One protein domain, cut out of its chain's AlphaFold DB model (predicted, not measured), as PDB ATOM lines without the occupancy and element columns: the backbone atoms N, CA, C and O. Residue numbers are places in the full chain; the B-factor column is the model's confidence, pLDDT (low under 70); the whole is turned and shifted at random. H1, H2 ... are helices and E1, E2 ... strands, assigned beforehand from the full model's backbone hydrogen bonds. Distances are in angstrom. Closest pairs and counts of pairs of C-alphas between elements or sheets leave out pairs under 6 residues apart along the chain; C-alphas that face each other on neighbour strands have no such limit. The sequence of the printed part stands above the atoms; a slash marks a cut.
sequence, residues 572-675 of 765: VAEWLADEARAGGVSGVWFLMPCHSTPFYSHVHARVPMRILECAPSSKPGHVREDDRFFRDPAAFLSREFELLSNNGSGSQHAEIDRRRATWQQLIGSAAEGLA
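AT A GLANCE: This is residues 572 to 675 of the 765 residues of a protein of Klebsormidium nitens (UniProt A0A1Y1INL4). Two loosely joined lobes make this model: one is a long helical hairpin of H4 and H5 with the short helix H3 at a corner by the start of H4, the other a small lobe in which H1 and H2 pack together beyond a short two-stranded ladder, E1 and E2. Between E2 and H3 a long loop swings away, and its residues 617 to 622 stick out free. The printed part has 104 residues, with five named helices and two named strands in the order H1, E1, H2, E2, H3, H4, H5; the sheet, E1 next to E2, is parallel, and the class is mostly helix. The whole is only just loose, close to compact, with a radius of gyration of the C-alphas of 15.6 A and spans of 41 by 36 by 33 A.

HOW THE PARTS SIT: Begin with H1, residues 572 to 581, which touches H2, residues 600 to 603; their closest C-alphas, those of Ala 577 and Val 603, are 4.0 A apart. Next look at E1, residues 588 to 590, and E2, residues 609 to 611, parallel neighbours at 13 degrees. Here N 590 and O 610, and likewise N 610 and O 588, are within hydrogen-bond range at 2.9 A. E1, H2 and E2 form a strand-helix-strand unit, two parallel neighbour strands with a helix between them along the chain, and its crossover is right-handed. Further on, H3, residues 625 to 631, and H4, residues 633 to 646, only just touch, with 3 pairs of C-alphas within 8 A, and only at the corner by their link. H4 does so with residues 636 to 637 alone; the closest C-alphas are those of Phe 629 and Phe 636, 5.6 A apart, and the two helices run opposite ways at a steep tilt of 47 degrees. H4 and H5, residues 653 to 675, form a helical hairpin: they touch, closest at the C-alphas of Ser 645 and His 653, 5.2 A apart, and run opposite ways at a shallow tilt of 1 degree. H3 and H5 are apart, and H5 is also apart from E1 and E2. Every O i to N i+4 pair is within hydrogen-bond range in H1, H3 and H4, and 18 of 19 are in H5; H2 is too short for such a pair.

IN THESE COORDINATES: Find C-alpha 572 at (288.370, 373.270, 284.778); from there H1 runs 14.2 A to C-alpha 581. E1 and E2 have three residues each and H2 four. H3 measures 10.0 A and H4 20.1 A. Look for C-alpha 653 at (313.928, 359.563, 276.514); H5 runs 31.8 A from it to C-alpha 675 at (294.030, 377.913, 259.857).

THE WHOLE: The two C-alphas farthest apart are those of Ala 582 and Pro 620, at 45.5 A. The printed part has no cut, and the link from E2 to H3, 13 residues, is long. In the B-factor column you will find pLDDT under 70 at residues 618, 620 and 644 to 675; the mean is 75.0 for the printed part and 44 for H5.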
ATOM      1  N   VAL A 572     287.189 374.077 285.132       93.50
ATOM      2  CA  VAL A 572     288.370 373.270 284.778       93.50
ATOM      3  C   VAL A 572     289.159 372.875 286.030       93.50
ATOM      4  O   VAL A 572     289.505 371.705 286.172       93.50
ATOM      5  N   ALA A 573     289.371 373.797 286.974       93.38
ATOM      6  CA  ALA A 573     290.034 373.485 288.242       93.38
ATOM      7  C   ALA A 573     289.211 372.520 289.121       93.38
ATOM      8  O   ALA A 573     289.791 371.686 289.812       93.38
ATOM      9  N   GLU A 574     287.871 372.573 289.067       94.38
ATOM     10  CA  GLU A 574     287.011 371.600 289.765       94.38
ATOM     11  C   GLU A 574     287.156 370.187 289.181       94.38
ATOM     12  O   GLU A 574     287.364 369.238 289.931       94.38
ATOM     13  N   TRP A 575     287.108 370.050 287.851       95.25
ATOM     14  CA  TRP A 575     287.294 368.759 287.179       95.25
ATOM     15  C   TRP A 575     288.701 368.185 287.411       95.25
ATOM     16  O   TRP A 575     288.840 367.005 287.729       95.25
ATOM     17  N   LEU A 576     289.741 369.026 287.342       95.19
ATOM     18  CA  LEU A 576     291.114 368.623 287.657       95.19
ATOM     19  C   LEU A 576     291.278 368.171 289.115       95.19
ATOM     20  O   LEU A 576     292.025 367.226 289.359       95.19
ATOM     21  N   ALA A 577     290.569 368.781 290.074       95.25
ATOM     22  CA  ALA A 577     290.575 368.343 291.473       95.25
ATOM     23  C   ALA A 577     290.085 366.895 291.635       95.25
ATOM     24  O   ALA A 577     290.578 366.161 292.494       95.25
ATOM     25  N   ASP A 578     289.102 366.493 290.830       95.06
ATOM     26  CA  ASP A 578     288.455 365.187 290.928       95.06
ATOM     27  C   ASP A 578     289.207 364.113 290.124       95.06
ATOM     28  O   ASP A 578     289.449 363.030 290.656       95.06
ATOM     29  N   GLU A 579     289.696 364.423 288.916       95.44
ATOM     30  CA  GLU A 579     290.597 363.530 288.161       95.44
ATOM     31  C   GLU A 579     291.920 363.295 288.911       95.44
ATOM     32  O   GLU A 579     292.405 362.164 288.965       95.44
ATOM     33  N   ALA A 580     292.496 364.326 289.542       92.06
ATOM     34  CA  ALA A 580     293.713 364.185 290.346       92.06
ATOM     35  C   ALA A 580     293.490 363.298 291.581       92.06
ATOM     36  O   ALA A 580     294.344 362.475 291.909       92.06
ATOM     37  N   ARG A 581     292.326 363.409 292.238       91.50
ATOM     38  CA  ARG A 581     291.951 362.549 293.375       91.50
ATOM     39  C   ARG A 581     291.663 361.107 292.954       91.50
ATOM     40  O   ARG A 581     291.921 360.193 293.727       91.50
ATOM     41  N   ALA A 582     291.166 360.905 291.734       93.56
ATOM     42  CA  ALA A 582     290.953 359.588 291.135       93.56
ATOM     43  C   ALA A 582     292.230 358.960 290.533       93.56
ATOM     44  O   ALA A 582     292.173 357.838 290.034       93.56
ATOM     45  N   GLY A 583     293.370 359.667 290.532       90.50
ATOM     46  CA  GLY A 583     294.607 359.214 289.883       90.50
ATOM     47  C   GLY A 583     294.560 359.224 288.346       90.50
ATOM     48  O   GLY A 583     295.420 358.626 287.704       90.50
ATOM     49  N   GLY A 584     293.574 359.898 287.744       89.19
ATOM     50  CA  GLY A 584     293.387 359.993 286.290       89.19
ATOM     51  C   GLY A 584     294.419 360.874 285.574       89.19
ATOM     52  O   GLY A 584     294.591 360.752 284.360       89.19
ATOM     53  N   VAL A 585     295.137 361.729 286.313       88.38
ATOM     54  CA  VAL A 585     296.202 362.606 285.798       88.38
ATOM     55  C   VAL A 585     297.479 362.499 286.636       88.38
ATOM     56  O   VAL A 585     297.441 362.560 287.862       88.38
ATOM     57  N   SER A 586     298.627 362.383 285.963       81.81
ATOM     58  CA  SER A 586     299.966 362.370 286.578       81.81
ATOM     59  C   SER A 586     300.730 363.693 286.434       81.81
ATOM     60  O   SER A 586     301.812 363.845 286.995       81.81
ATOM     61  N   GLY A 587     300.166 364.660 285.708       84.44
ATOM     62  CA  GLY A 587     300.686 366.016 285.549       84.44
ATOM     63  C   GLY A 587     299.734 366.880 284.718       84.44
ATOM     64  O   GLY A 587     298.935 366.345 283.947       84.44
ATOM     65  N   VAL A 588     299.809 368.205 284.870       88.75
ATOM     66  CA  VAL A 588     298.965 369.177 284.147       88.75
ATOM     67  C   VAL A 588     299.823 370.325 283.610       88.75
ATOM     68  O   VAL A 588     300.655 370.871 284.332       88.75
ATOM     69  N   TRP A 589     299.602 370.738 282.360       89.69
ATOM     70  CA  TRP A 589     300.222 371.936 281.787       89.69
ATOM     71  C   TRP A 589     299.142 372.852 281.211       89.69
ATOM     72  O   TRP A 589     298.398 372.468 280.310       89.69
ATOM     73  N   PHE A 590     299.043 374.057 281.763       90.31
ATOM     74  CA  PHE A 590     298.102 375.088 281.343       90.31
ATOM     75  C   PHE A 590     298.743 375.939 280.239       90.31
ATOM     76  O   PHE A 590     299.491 376.876 280.516       90.31
ATOM     77  N   LEU A 591     298.448 375.593 278.985       89.88
ATOM     78  CA  LEU A 591     298.875 376.313 277.779       89.88
ATOM     79  C   LEU A 591     297.856 377.412 277.426       89.88
ATOM     80  O   LEU A 591     297.105 377.307 276.464       89.88
ATOM     81  N   MET A 592     297.780 378.425 278.286       88.62
ATOM     82  CA  MET A 592     296.830 379.545 278.236       88.62
ATOM     83  C   MET A 592     297.481 380.789 278.870       88.62
ATOM     84  O   MET A 592     298.517 380.630 279.525       88.62
ATOM     85  N   PRO A 593     296.923 382.010 278.732       87.62
ATOM     86  CA  PRO A 593     297.552 383.206 279.289       87.62
ATOM     87  C   PRO A 593     297.751 383.066 280.797       87.62
ATOM     88  O   PRO A 593     296.911 382.470 281.487       87.62
ATOM     89  N   CYS A 594     298.863 383.595 281.305       87.19
ATOM     90  CA  CYS A 594     299.273 383.379 282.688       87.19
ATOM     91  C   CYS A 594     298.151 383.700 283.686       87.19
ATOM     92  O   CYS A 594     297.352 384.616 283.493       87.19
ATOM     93  N   HIS A 595     298.087 382.930 284.770       89.31
ATOM     94  CA  HIS A 595     297.176 383.166 285.895       89.31
ATOM     95  C   HIS A 595     295.658 383.162 285.581       89.31
ATOM     96  O   HIS A 595     294.858 383.330 286.500       89.31
ATOM     97  N   SER A 596     295.241 382.866 284.339       88.62
ATOM     98  CA  SER A 596     293.833 382.838 283.883       88.62
ATOM     99  C   SER A 596     292.948 381.769 284.538       88.62
ATOM    100  O   SER A 596     291.739 381.742 284.315       88.62
ATOM    101  N   THR A 597     293.533 380.861 285.320       91.19
ATOM    102  CA  THR A 597     292.840 379.785 286.039       91.19
ATOM    103  C   THR A 597     293.221 379.770 287.523       91.19
ATOM    104  O   THR A 597     294.321 380.199 287.881       91.19
ATOM    105  N   PRO A 598     292.337 379.266 288.406       92.81
ATOM    106  CA  PRO A 598     292.724 378.859 289.752       92.81
ATOM    107  C   PRO A 598     293.632 377.620 289.709       92.81
ATOM    108  O   PRO A 598     293.544 376.821 288.775       92.81
ATOM    109  N   PHE A 599     294.473 377.427 290.729       94.06
ATOM    110  CA  PHE A 599     295.558 376.444 290.691       94.06
ATOM    111  C   PHE A 599     295.504 375.494 291.904       94.06
ATOM    112  O   PHE A 599     294.467 374.865 292.142       94.06
ATOM    113  N   TYR A 600     296.585 375.334 292.674       94.50
ATOM    114  CA  TYR A 600     296.635 374.373 293.783       94.50
ATOM    115  C   TYR A 600     295.602 374.665 294.885       94.50
ATOM    116  O   TYR A 600     295.086 373.714 295.467       94.50
ATOM    117  N   SER A 601     295.220 375.928 295.119       95.00
ATOM    118  CA  SER A 601     294.164 376.280 296.091       95.00
ATOM    119  C   SER A 601     292.784 375.692 295.758       95.00
ATOM    120  O   SER A 601     291.958 375.523 296.654       95.00
ATOM    121  N   HIS A 602     292.532 375.385 294.482       95.19
ATOM    122  CA  HIS A 602     291.259 374.848 293.994       95.19
ATOM    123  C   HIS A 602     291.331 373.358 293.646       95.19
ATOM    124  O   HIS A 602     290.360 372.638 293.883       95.19
ATOM    125  N   VAL A 603     292.466 372.907 293.101       95.38
ATOM    126  CA  VAL A 603     292.719 371.498 292.764       95.38
ATOM    127  C   VAL A 603     292.979 370.668 294.026       95.38
ATOM    128  O   VAL A 603     292.470 369.555 294.139       95.38
ATOM    129  N   HIS A 604     293.745 371.215 294.978       96.19
ATOM    130  CA  HIS A 604     294.163 370.580 296.235       96.19
ATOM    131  C   HIS A 604     294.580 369.102 296.080       96.19
ATOM    132  O   HIS A 604     294.050 368.193 296.720       96.19
ATOM    133  N   ALA A 605     295.543 368.860 295.190       91.19
ATOM    134  CA  ALA A 605     296.176 367.559 295.004       91.19
ATOM    135  C   ALA A 605     297.671 367.730 294.704       91.19
ATOM    136  O   ALA A 605     298.076 368.690 294.047       91.19
ATOM    137  N   ARG A 606     298.502 366.775 295.141       88.69
ATOM    138  CA  ARG A 606     299.963 366.768 294.913       88.69
ATOM    139  C   ARG A 606     300.347 366.257 293.512       88.69
ATOM    140  O   ARG A 606     301.265 365.456 293.370       88.69
ATOM    141  N   VAL A 607     299.639 366.717 292.480       86.25
ATOM    142  CA  VAL A 607     299.958 366.452 291.067       86.25
ATOM    143  C   VAL A 607     300.841 367.589 290.535       86.25
ATOM    144  O   VAL A 607     300.500 368.746 290.773       86.25
ATOM    145  N   PRO A 608     301.946 367.321 289.814       86.19
ATOM    146  CA  PRO A 608     302.759 368.369 289.198       86.19
ATOM    147  C   PRO A 608     301.958 369.210 288.194       86.19
ATOM    148  O   PRO A 608     301.433 368.684 287.212       86.19
ATOM    149  N   MET A 609     301.888 370.522 288.416       86.38
ATOM    150  CA  MET A 609     301.226 371.472 287.517       86.38
ATOM    151  C   MET A 609     302.174 372.594 287.065       86.38
ATOM    152  O   MET A 609     302.873 373.173 287.900       86.38
ATOM    153  N   ARG A 610     302.154 372.934 285.766       85.94
ATOM    154  CA  ARG A 610     302.885 374.061 285.141       85.94
ATOM    155  C   ARG A 610     301.913 375.041 284.471       85.94
ATOM    156  O   ARG A 610     300.951 374.613 283.839       85.94
ATOM    157  N   ILE A 611     302.204 376.337 284.564       88.00
ATOM    158  CA  ILE A 611     301.593 377.422 283.773       88.00
ATOM    159  C   ILE A 611     302.656 378.046 282.855       88.00
ATOM    160  O   ILE A 611     303.836 377.740 283.011       88.00
ATOM    161  N   LEU A 612     302.254 378.932 281.943       89.12
ATOM    162  CA  LEU A 612     303.170 379.867 281.277       89.12
ATOM    163  C   LEU A 612     303.458 381.061 282.216       89.12
ATOM    164  O   LEU A 612     302.516 381.656 282.749       89.12
ATOM    165  N   GLU A 613     304.729 381.410 282.442       86.00
ATOM    166  CA  GLU A 613     305.140 382.572 283.248       86.00
ATOM    167  C   GLU A 613     305.130 383.890 282.433       86.00
ATOM    168  O   GLU A 613     305.697 383.996 281.345       86.00
ATOM    169  N   CYS A 614     304.536 384.939 283.011       85.44
ATOM    170  CA  CYS A 614     304.408 386.277 282.411       85.44
ATOM    171  C   CYS A 614     305.045 387.383 283.274       85.44
ATOM    172  O   CYS A 614     304.541 388.509 283.345       85.44
ATOM    173  N   ALA A 615     306.127 387.044 283.981       83.25
ATOM    174  CA  ALA A 615     306.860 387.993 284.810       83.25
ATOM    175  C   ALA A 615     307.380 389.178 283.965       83.25
ATOM    176  O   ALA A 615     307.854 388.964 282.843       83.25
ATOM    177  N   PRO A 616     307.310 390.422 284.472       80.31
ATOM    178  CA  PRO A 616     307.926 391.563 283.820       80.31
ATOM    179  C   PRO A 616     309.447 391.432 283.932       80.31
ATOM    180  O   PRO A 616     309.974 390.869 284.890       80.31
ATOM    181  N   SER A 617     310.169 391.957 282.947       74.44
ATOM    182  CA  SER A 617     311.623 391.828 282.876       74.44
ATOM    183  C   SER A 617     312.254 393.171 282.557       74.44
ATOM    184  O   SER A 617     311.882 393.828 281.589       74.44
ATOM    185  N   SER A 618     313.248 393.557 283.354       67.12
ATOM    186  CA  SER A 618     314.061 394.758 283.141       67.12
ATOM    187  C   SER A 618     315.074 394.613 281.999       67.12
ATOM    188  O   SER A 618     315.746 395.582 281.651       67.12
ATOM    189  N   LYS A 619     315.212 393.417 281.407       71.44
ATOM    190  CA  LYS A 619     316.158 393.149 280.315       71.44
ATOM    191  C   LYS A 619     315.567 393.611 278.971       71.44
ATOM    192  O   LYS A 619     314.552 393.049 278.554       71.44
ATOM    193  N   PRO A 620     316.198 394.565 278.256       69.75
ATOM    194  CA  PRO A 620     315.729 395.004 276.942       69.75
ATOM    195  C   PRO A 620     315.572 393.832 275.968       69.75
ATOM    196  O   PRO A 620     316.421 392.945 275.907       69.75
ATOM    197  N   GLY A 621     314.470 393.816 275.214       73.69
ATOM    198  CA  GLY A 621     314.171 392.751 274.249       73.69
ATOM    199  C   GLY A 621     313.755 391.403 274.857       73.69
ATOM    200  O   GLY A 621     313.576 390.443 274.108       73.69
ATOM    201  N   HIS A 622     313.574 391.294 276.179       79.19
ATOM    202  CA  HIS A 622     313.021 390.081 276.782       79.19
ATOM    203  C   HIS A 622     311.566 389.855 276.342       79.19
ATOM    204  O   HIS A 622     310.719 390.731 276.493       79.19
ATOM    205  N   VAL A 623     311.274 388.649 275.851       81.12
ATOM    206  CA  VAL A 623     309.923 388.198 275.490       81.12
ATOM    207  C   VAL A 623     309.482 387.144 276.507       81.12
ATOM    208  O   VAL A 623     310.192 386.151 276.707       81.12
ATOM    209  N   ARG A 624     308.321 387.365 277.140       84.25
ATOM    210  CA  ARG A 624     307.771 386.522 278.216       84.25
ATOM    211  C   ARG A 624     307.476 385.092 277.731       84.25
ATOM    212  O   ARG A 624     307.560 384.802 276.535       84.25
ATOM    213  N   GLU A 625     307.209 384.147 278.633       86.69
ATOM    214  CA  GLU A 625     306.939 382.754 278.230       86.69
ATOM    215  C   GLU A 625     305.609 382.625 277.481       86.69
ATOM    216  O   GLU A 625     305.559 381.975 276.436       86.69
ATOM    217  N   ASP A 626     304.570 383.311 277.960       86.81
ATOM    218  CA  ASP A 626     303.276 383.419 277.287       86.81
ATOM    219  C   ASP A 626     303.398 384.109 275.918       86.81
ATOM    220  O   ASP A 626     302.964 383.544 274.915       86.81
ATOM    221  N   ASP A 627     304.078 385.255 275.833       87.31
ATOM    222  CA  ASP A 627     304.322 385.956 274.559       87.31
ATOM    223  C   ASP A 627     305.093 385.102 273.531       87.31
ATOM    224  O   ASP A 627     304.893 385.250 272.322       87.31
ATOM    225  N   ARG A 628     306.001 384.224 273.987       89.00
ATOM    226  CA  ARG A 628     306.707 383.268 273.115       89.00
ATOM    227  C   ARG A 628     305.774 382.161 272.635       89.00
ATOM    228  O   ARG A 628     305.776 381.867 271.443       89.00
ATOM    229  N   PHE A 629     304.969 381.591 273.532       89.94
ATOM    230  CA  PHE A 629     303.986 380.564 273.186       89.94
ATOM    231  C   PHE A 629     302.937 381.081 272.192       89.94
ATOM    232  O   PHE A 629     302.712 380.439 271.174       89.94
ATOM    233  N   PHE A 630     302.340 382.255 272.422       89.06
ATOM    234  CA  PHE A 630     301.313 382.802 271.521       89.06
ATOM    235  C   PHE A 630     301.857 383.295 270.173       89.06
ATOM    236  O   PHE A 630     301.082 383.449 269.230       89.06
ATOM    237  N   ARG A 631     303.173 383.515 270.053       91.56
ATOM    238  CA  ARG A 631     303.825 383.862 268.781       91.56
ATOM    239  C   ARG A 631     304.093 382.640 267.904       91.56
ATOM    240  O   ARG A 631     303.885 382.720 266.699       91.56
ATOM    241  N   ASP A 632     304.561 381.541 268.495       90.56
ATOM    242  CA  ASP A 632     304.741 380.257 267.808       90.56
ATOM    243  C   ASP A 632     304.562 379.085 268.795       90.56
ATOM    244  O   ASP A 632     305.525 378.658 269.449       90.56
ATOM    245  N   PRO A 633     303.341 378.525 268.899       90.81
ATOM    246  CA  PRO A 633     303.070 377.391 269.777       90.81
ATOM    247  C   PRO A 633     303.860 376.130 269.401       90.81
ATOM    248  O   PRO A 633     304.174 375.320 270.274       90.81
ATOM    249  N   ALA A 634     304.182 375.935 268.118       88.50
ATOM    250  CA  ALA A 634     304.786 374.704 267.616       88.50
ATOM    251  C   ALA A 634     306.298 374.664 267.881       88.50
ATOM    252  O   ALA A 634     306.808 373.648 268.373       88.50
ATOM    253  N   ALA A 635     307.005 375.769 267.629       88.81
ATOM    254  CA  ALA A 635     308.415 375.911 267.987       88.81
ATOM    255  C   ALA A 635     308.605 375.959 269.511       88.81
ATOM    256  O   ALA A 635     309.526 375.325 270.031       88.81
ATOM    257  N   PHE A 636     307.709 376.643 270.238       88.94
ATOM    258  CA  PHE A 636     307.725 376.662 271.702       88.94
ATOM    259  C   PHE A 636     307.604 375.247 272.285       88.94
ATOM    260  O   PHE A 636     308.480 374.811 273.034       88.94
ATOM    261  N   LEU A 637     306.562 374.496 271.907       87.50
ATOM    262  CA  LEU A 637     306.331 373.156 272.453       87.50
ATOM    263  C   LEU A 637     307.417 372.160 272.034       87.50
ATOM    264  O   LEU A 637     307.834 371.353 272.863       87.50
ATOM    265  N   SER A 638     307.924 372.231 270.798       85.00
ATOM    266  CA  SER A 638     309.022 371.356 270.354       85.00
ATOM    267  C   SER A 638     310.282 371.572 271.199       85.00
ATOM    268  O   SER A 638     310.804 370.608 271.759       85.00
ATOM    269  N   ARG A 639     310.686 372.833 271.413       84.88
ATOM    270  CA  ARG A 639     311.841 373.190 272.254       84.88
ATOM    271  C   ARG A 639     311.679 372.739 273.708       84.88
ATOM    272  O   ARG A 639     312.624 372.231 274.306       84.88
ATOM    273  N   GLU A 640     310.497 372.904 274.296       82.88
ATOM    274  CA  GLU A 640     310.243 372.456 275.671       82.88
ATOM    275  C   GLU A 640     310.259 370.917 275.786       82.88
ATOM    276  O   GLU A 640     310.817 370.379 276.744       82.88
ATOM    277  N   PHE A 641     309.742 370.179 274.794       79.44
ATOM    278  CA  PHE A 641     309.847 368.710 274.749       79.44
ATOM    279  C   PHE A 641     311.257 368.191 274.399       79.44
ATOM    280  O   PHE A 641     311.567 367.027 274.665       79.44
ATOM    281  N   GLU A 642     312.129 369.012 273.817       78.44
ATOM    282  CA  GLU A 642     313.566 368.726 273.676       78.44
ATOM    283  C   GLU A 642     314.295 368.905 275.014       78.44
ATOM    284  O   GLU A 642     314.962 367.978 275.474       78.44
ATOM    285  N   LEU A 643     314.081 370.034 275.701       74.31
ATOM    286  CA  LEU A 643     314.646 370.299 277.034       74.31
ATOM    287  C   LEU A 643     314.217 369.258 278.083       74.31
ATOM    288  O   LEU A 643     315.016 368.888 278.947       74.31
ATOM    289  N   LEU A 644     312.978 368.765 278.006       66.25
ATOM    290  CA  LEU A 644     312.495 367.684 278.870       66.25
ATOM    291  C   LEU A 644     313.142 366.329 278.544       66.25
ATOM    292  O   LEU A 644     313.438 365.583 279.474       66.25
ATOM    293  N   SER A 645     313.385 366.013 277.265       62.19
ATOM    294  CA  SER A 645     314.018 364.737 276.883       62.19
ATOM    295  C   SER A 645     315.479 364.706 277.327       62.19
ATOM    296  O   SER A 645     315.869 363.822 278.086       62.19
ATOM    297  N   ASN A 646     316.243 365.752 276.993       62.84
ATOM    298  CA  ASN A 646     317.685 365.839 277.256       62.84
ATOM    299  C   ASN A 646     318.055 365.765 278.755       62.84
ATOM    300  O   ASN A 646     319.163 365.355 279.090       62.84
ATOM    301  N   ASN A 647     317.139 366.131 279.661       58.75
ATOM    302  CA  ASN A 647     317.332 366.034 281.115       58.75
ATOM    303  C   ASN A 647     316.829 364.702 281.730       58.75
ATOM    304  O   ASN A 647     317.060 364.444 282.911       58.75
ATOM    305  N   GLY A 648     316.124 363.853 280.971       54.47
ATOM    306  CA  GLY A 648     315.427 362.658 281.471       54.47
ATOM    307  C   GLY A 648     316.254 361.371 281.387       54.47
ATOM    308  O   GLY A 648     316.061 360.574 280.467       54.47
ATOM    309  N   SER A 649     317.151 361.145 282.351       43.28
ATOM    310  CA  SER A 649     318.130 360.038 282.410       43.28
ATOM    311  C   SER A 649     317.707 358.706 281.751       43.28
ATOM    312  O   SER A 649     316.841 357.995 282.270       43.28
ATOM    313  N   GLY A 650     318.387 358.326 280.661       43.66
ATOM    314  CA  GLY A 650     318.464 356.963 280.105       43.66
ATOM    315  C   GLY A 650     317.160 356.355 279.573       43.66
ATOM    316  O   GLY A 650     316.991 356.193 278.368       43.66
ATOM    317  N   SER A 651     316.246 355.971 280.463       44.66
ATOM    318  CA  SER A 651     315.013 355.243 280.130       44.66
ATOM    319  C   SER A 651     313.817 356.146 279.812       44.66
ATOM    320  O   SER A 651     312.866 355.688 279.178       44.66
ATOM    321  N   GLN A 652     313.845 357.423 280.215       48.12
ATOM    322  CA  GLN A 652     312.717 358.338 279.990       48.12
ATOM    323  C   GLN A 652     312.674 358.911 278.566       48.12
ATOM    324  O   GLN A 652     311.576 359.143 278.058       48.12
ATOM    325  N   HIS A 653     313.825 359.057 277.895       47.88
ATOM    326  CA  HIS A 653     313.928 359.563 276.514       47.88
ATOM    327  C   HIS A 653     312.931 358.860 275.571       47.88
ATOM    328  O   HIS A 653     312.123 359.510 274.915       47.88
ATOM    329  N   ALA A 654     312.879 357.522 275.588       48.34
ATOM    330  CA  ALA A 654     312.021 356.730 274.698       48.34
ATOM    331  C   ALA A 654     310.501 356.926 274.908       48.34
ATOM    332  O   ALA A 654     309.713 356.631 274.007       48.34
ATOM    333  N   GLU A 655     310.066 357.413 276.074       48.38
ATOM    334  CA  GLU A 655     308.666 357.775 276.339       48.38
ATOM    335  C   GLU A 655     308.416 359.272 276.091       48.38
ATOM    336  O   GLU A 655     307.340 359.641 275.617       48.38
ATOM    337  N   ILE A 656     309.408 360.137 276.334       50.56
ATOM    338  CA  ILE A 656     309.329 361.575 276.035       50.56
ATOM    339  C   ILE A 656     309.314 361.813 274.523       50.56
ATOM    340  O   ILE A 656     308.460 362.552 274.042       50.56
ATOM    341  N   ASP A 657     310.160 361.137 273.750       50.34
ATOM    342  CA  ASP A 657     310.210 361.274 272.290       50.34
ATOM    343  C   ASP A 657     308.976 360.631 271.620       50.34
ATOM    344  O   ASP A 657     308.417 361.178 270.666       50.34
ATOM    345  N   ARG A 658     308.446 359.532 272.183       55.34
ATOM    346  CA  ARG A 658     307.146 358.954 271.783       55.34
ATOM    347  C   ARG A 658     305.991 359.932 272.035       55.34
ATOM    348  O   ARG A 658     305.075 360.040 271.213       55.34
ATOM    349  N   ARG A 659     306.040 360.682 273.143       50.34
ATOM    350  CA  ARG A 659     305.110 361.791 273.409       50.34
ATOM    351  C   ARG A 659     305.350 362.960 272.457       50.34
ATOM    352  O   ARG A 659     304.362 363.445 271.918       50.34
ATOM    353  N   ARG A 660     306.599 363.350 272.169       49.09
ATOM    354  CA  ARG A 660     306.945 364.405 271.197       49.09
ATOM    355  C   ARG A 660     306.307 364.115 269.838       49.09
ATOM    356  O   ARG A 660     305.564 364.956 269.350       49.09
ATOM    357  N   ALA A 661     306.480 362.908 269.296       49.22
ATOM    358  CA  ALA A 661     305.864 362.503 268.030       49.22
ATOM    359  C   ALA A 661     304.321 362.533 268.075       49.22
ATOM    360  O   ALA A 661     303.678 363.041 267.155       49.22
ATOM    361  N   THR A 662     303.720 362.048 269.169       47.44
ATOM    362  CA  THR A 662     302.256 362.067 269.363       47.44
ATOM    363  C   THR A 662     301.712 363.501 269.424       47.44
ATOM    364  O   THR A 662     300.701 363.812 268.797       47.44
ATOM    365  N   TRP A 663     302.386 364.393 270.154       45.41
ATOM    366  CA  TRP A 663     301.981 365.791 270.288       45.41
ATOM    367  C   TRP A 663     302.290 366.614 269.038       45.41
ATOM    368  O   TRP A 663     301.459 367.431 268.674       45.41
ATOM    369  N   GLN A 664     303.389 366.372 268.321       42.66
ATOM    370  CA  GLN A 664     303.668 367.042 267.043       42.66
ATOM    371  C   GLN A 664     302.643 366.661 265.959       42.66
ATOM    372  O   GLN A 664     302.201 367.545 265.228       42.66
ATOM    373  N   GLN A 665     302.162 365.409 265.913       44.38
ATOM    374  CA  GLN A 665     301.006 365.053 265.069       44.38
ATOM    375  C   GLN A 665     299.731 365.808 265.477       44.38
ATOM    376  O   GLN A 665     299.042 366.361 264.619       44.38
ATOM    377  N   LEU A 666     299.419 365.863 266.778       39.44
ATOM    378  CA  LEU A 666     298.237 366.573 267.280       39.44
ATOM    379  C   LEU A 666     298.315 368.082 266.997       39.44
ATOM    380  O   LEU A 666     297.354 368.642 266.479       39.44
ATOM    381  N   ILE A 667     299.457 368.719 267.262       42.94
ATOM    382  CA  ILE A 667     299.705 370.150 267.028       42.94
ATOM    383  C   ILE A 667     299.660 370.472 265.532       42.94
ATOM    384  O   ILE A 667     299.033 371.459 265.170       42.94
ATOM    385  N   GLY A 668     300.226 369.627 264.661       40.31
ATOM    386  CA  GLY A 668     300.087 369.774 263.208       40.31
ATOM    387  C   GLY A 668     298.618 369.773 262.776       40.31
ATOM    388  O   GLY A 668     298.145 370.744 262.187       40.31
ATOM    389  N   SER A 669     297.858 368.749 263.183       40.38
ATOM    390  CA  SER A 669     296.423 368.653 262.863       40.38
ATOM    391  C   SER A 669     295.574 369.786 263.465       40.38
ATOM    392  O   SER A 669     294.572 370.195 262.879       40.38
ATOM    393  N   ALA A 670     295.976 370.329 264.620       37.12
ATOM    394  CA  ALA A 670     295.304 371.450 265.269       37.12
ATOM    395  C   ALA A 670     295.652 372.798 264.618       37.12
ATOM    396  O   ALA A 670     294.773 373.644 264.490       37.12
ATOM    397  N   ALA A 671     296.895 372.994 264.171       38.53
ATOM    398  CA  ALA A 671     297.328 374.195 263.461       38.53
ATOM    399  C   ALA A 671     296.659 374.299 262.081       38.53
ATOM    400  O   ALA A 671     296.124 375.354 261.739       38.53
ATOM    401  N   GLU A 672     296.598 373.194 261.331       40.50
ATOM    402  CA  GLU A 672     295.835 373.125 260.077       40.50
ATOM    403  C   GLU A 672     294.332 373.349 260.338       40.50
ATOM    404  O   GLU A 672     293.704 374.179 259.677       40.50
ATOM    405  N   GLY A 673     293.772 372.723 261.381       34.09
ATOM    406  CA  GLY A 673     292.370 372.895 261.780       34.09
ATOM    407  C   GLY A 673     291.986 374.286 262.318       34.09
ATOM    408  O   GLY A 673     290.810 374.651 262.246       34.09
ATOM    409  N   LEU A 674     292.936 375.076 262.839       35.56
ATOM    410  CA  LEU A 674     292.729 376.490 263.191       35.56
ATOM    411  C   LEU A 674     292.837 377.393 261.956       35.56
ATOM    412  O   LEU A 674     291.998 378.278 261.772       35.56
ATOM    413  N   ALA A 675     293.825 377.150 261.089       35.84
ATOM    414  CA  ALA A 675     294.030 377.913 259.857       35.84
ATOM    415  C   ALA A 675     292.849 377.801 258.871       35.84
ATOM    416  O   ALA A 675     292.620 378.712 258.073       35.84
TER     417      ALA A 675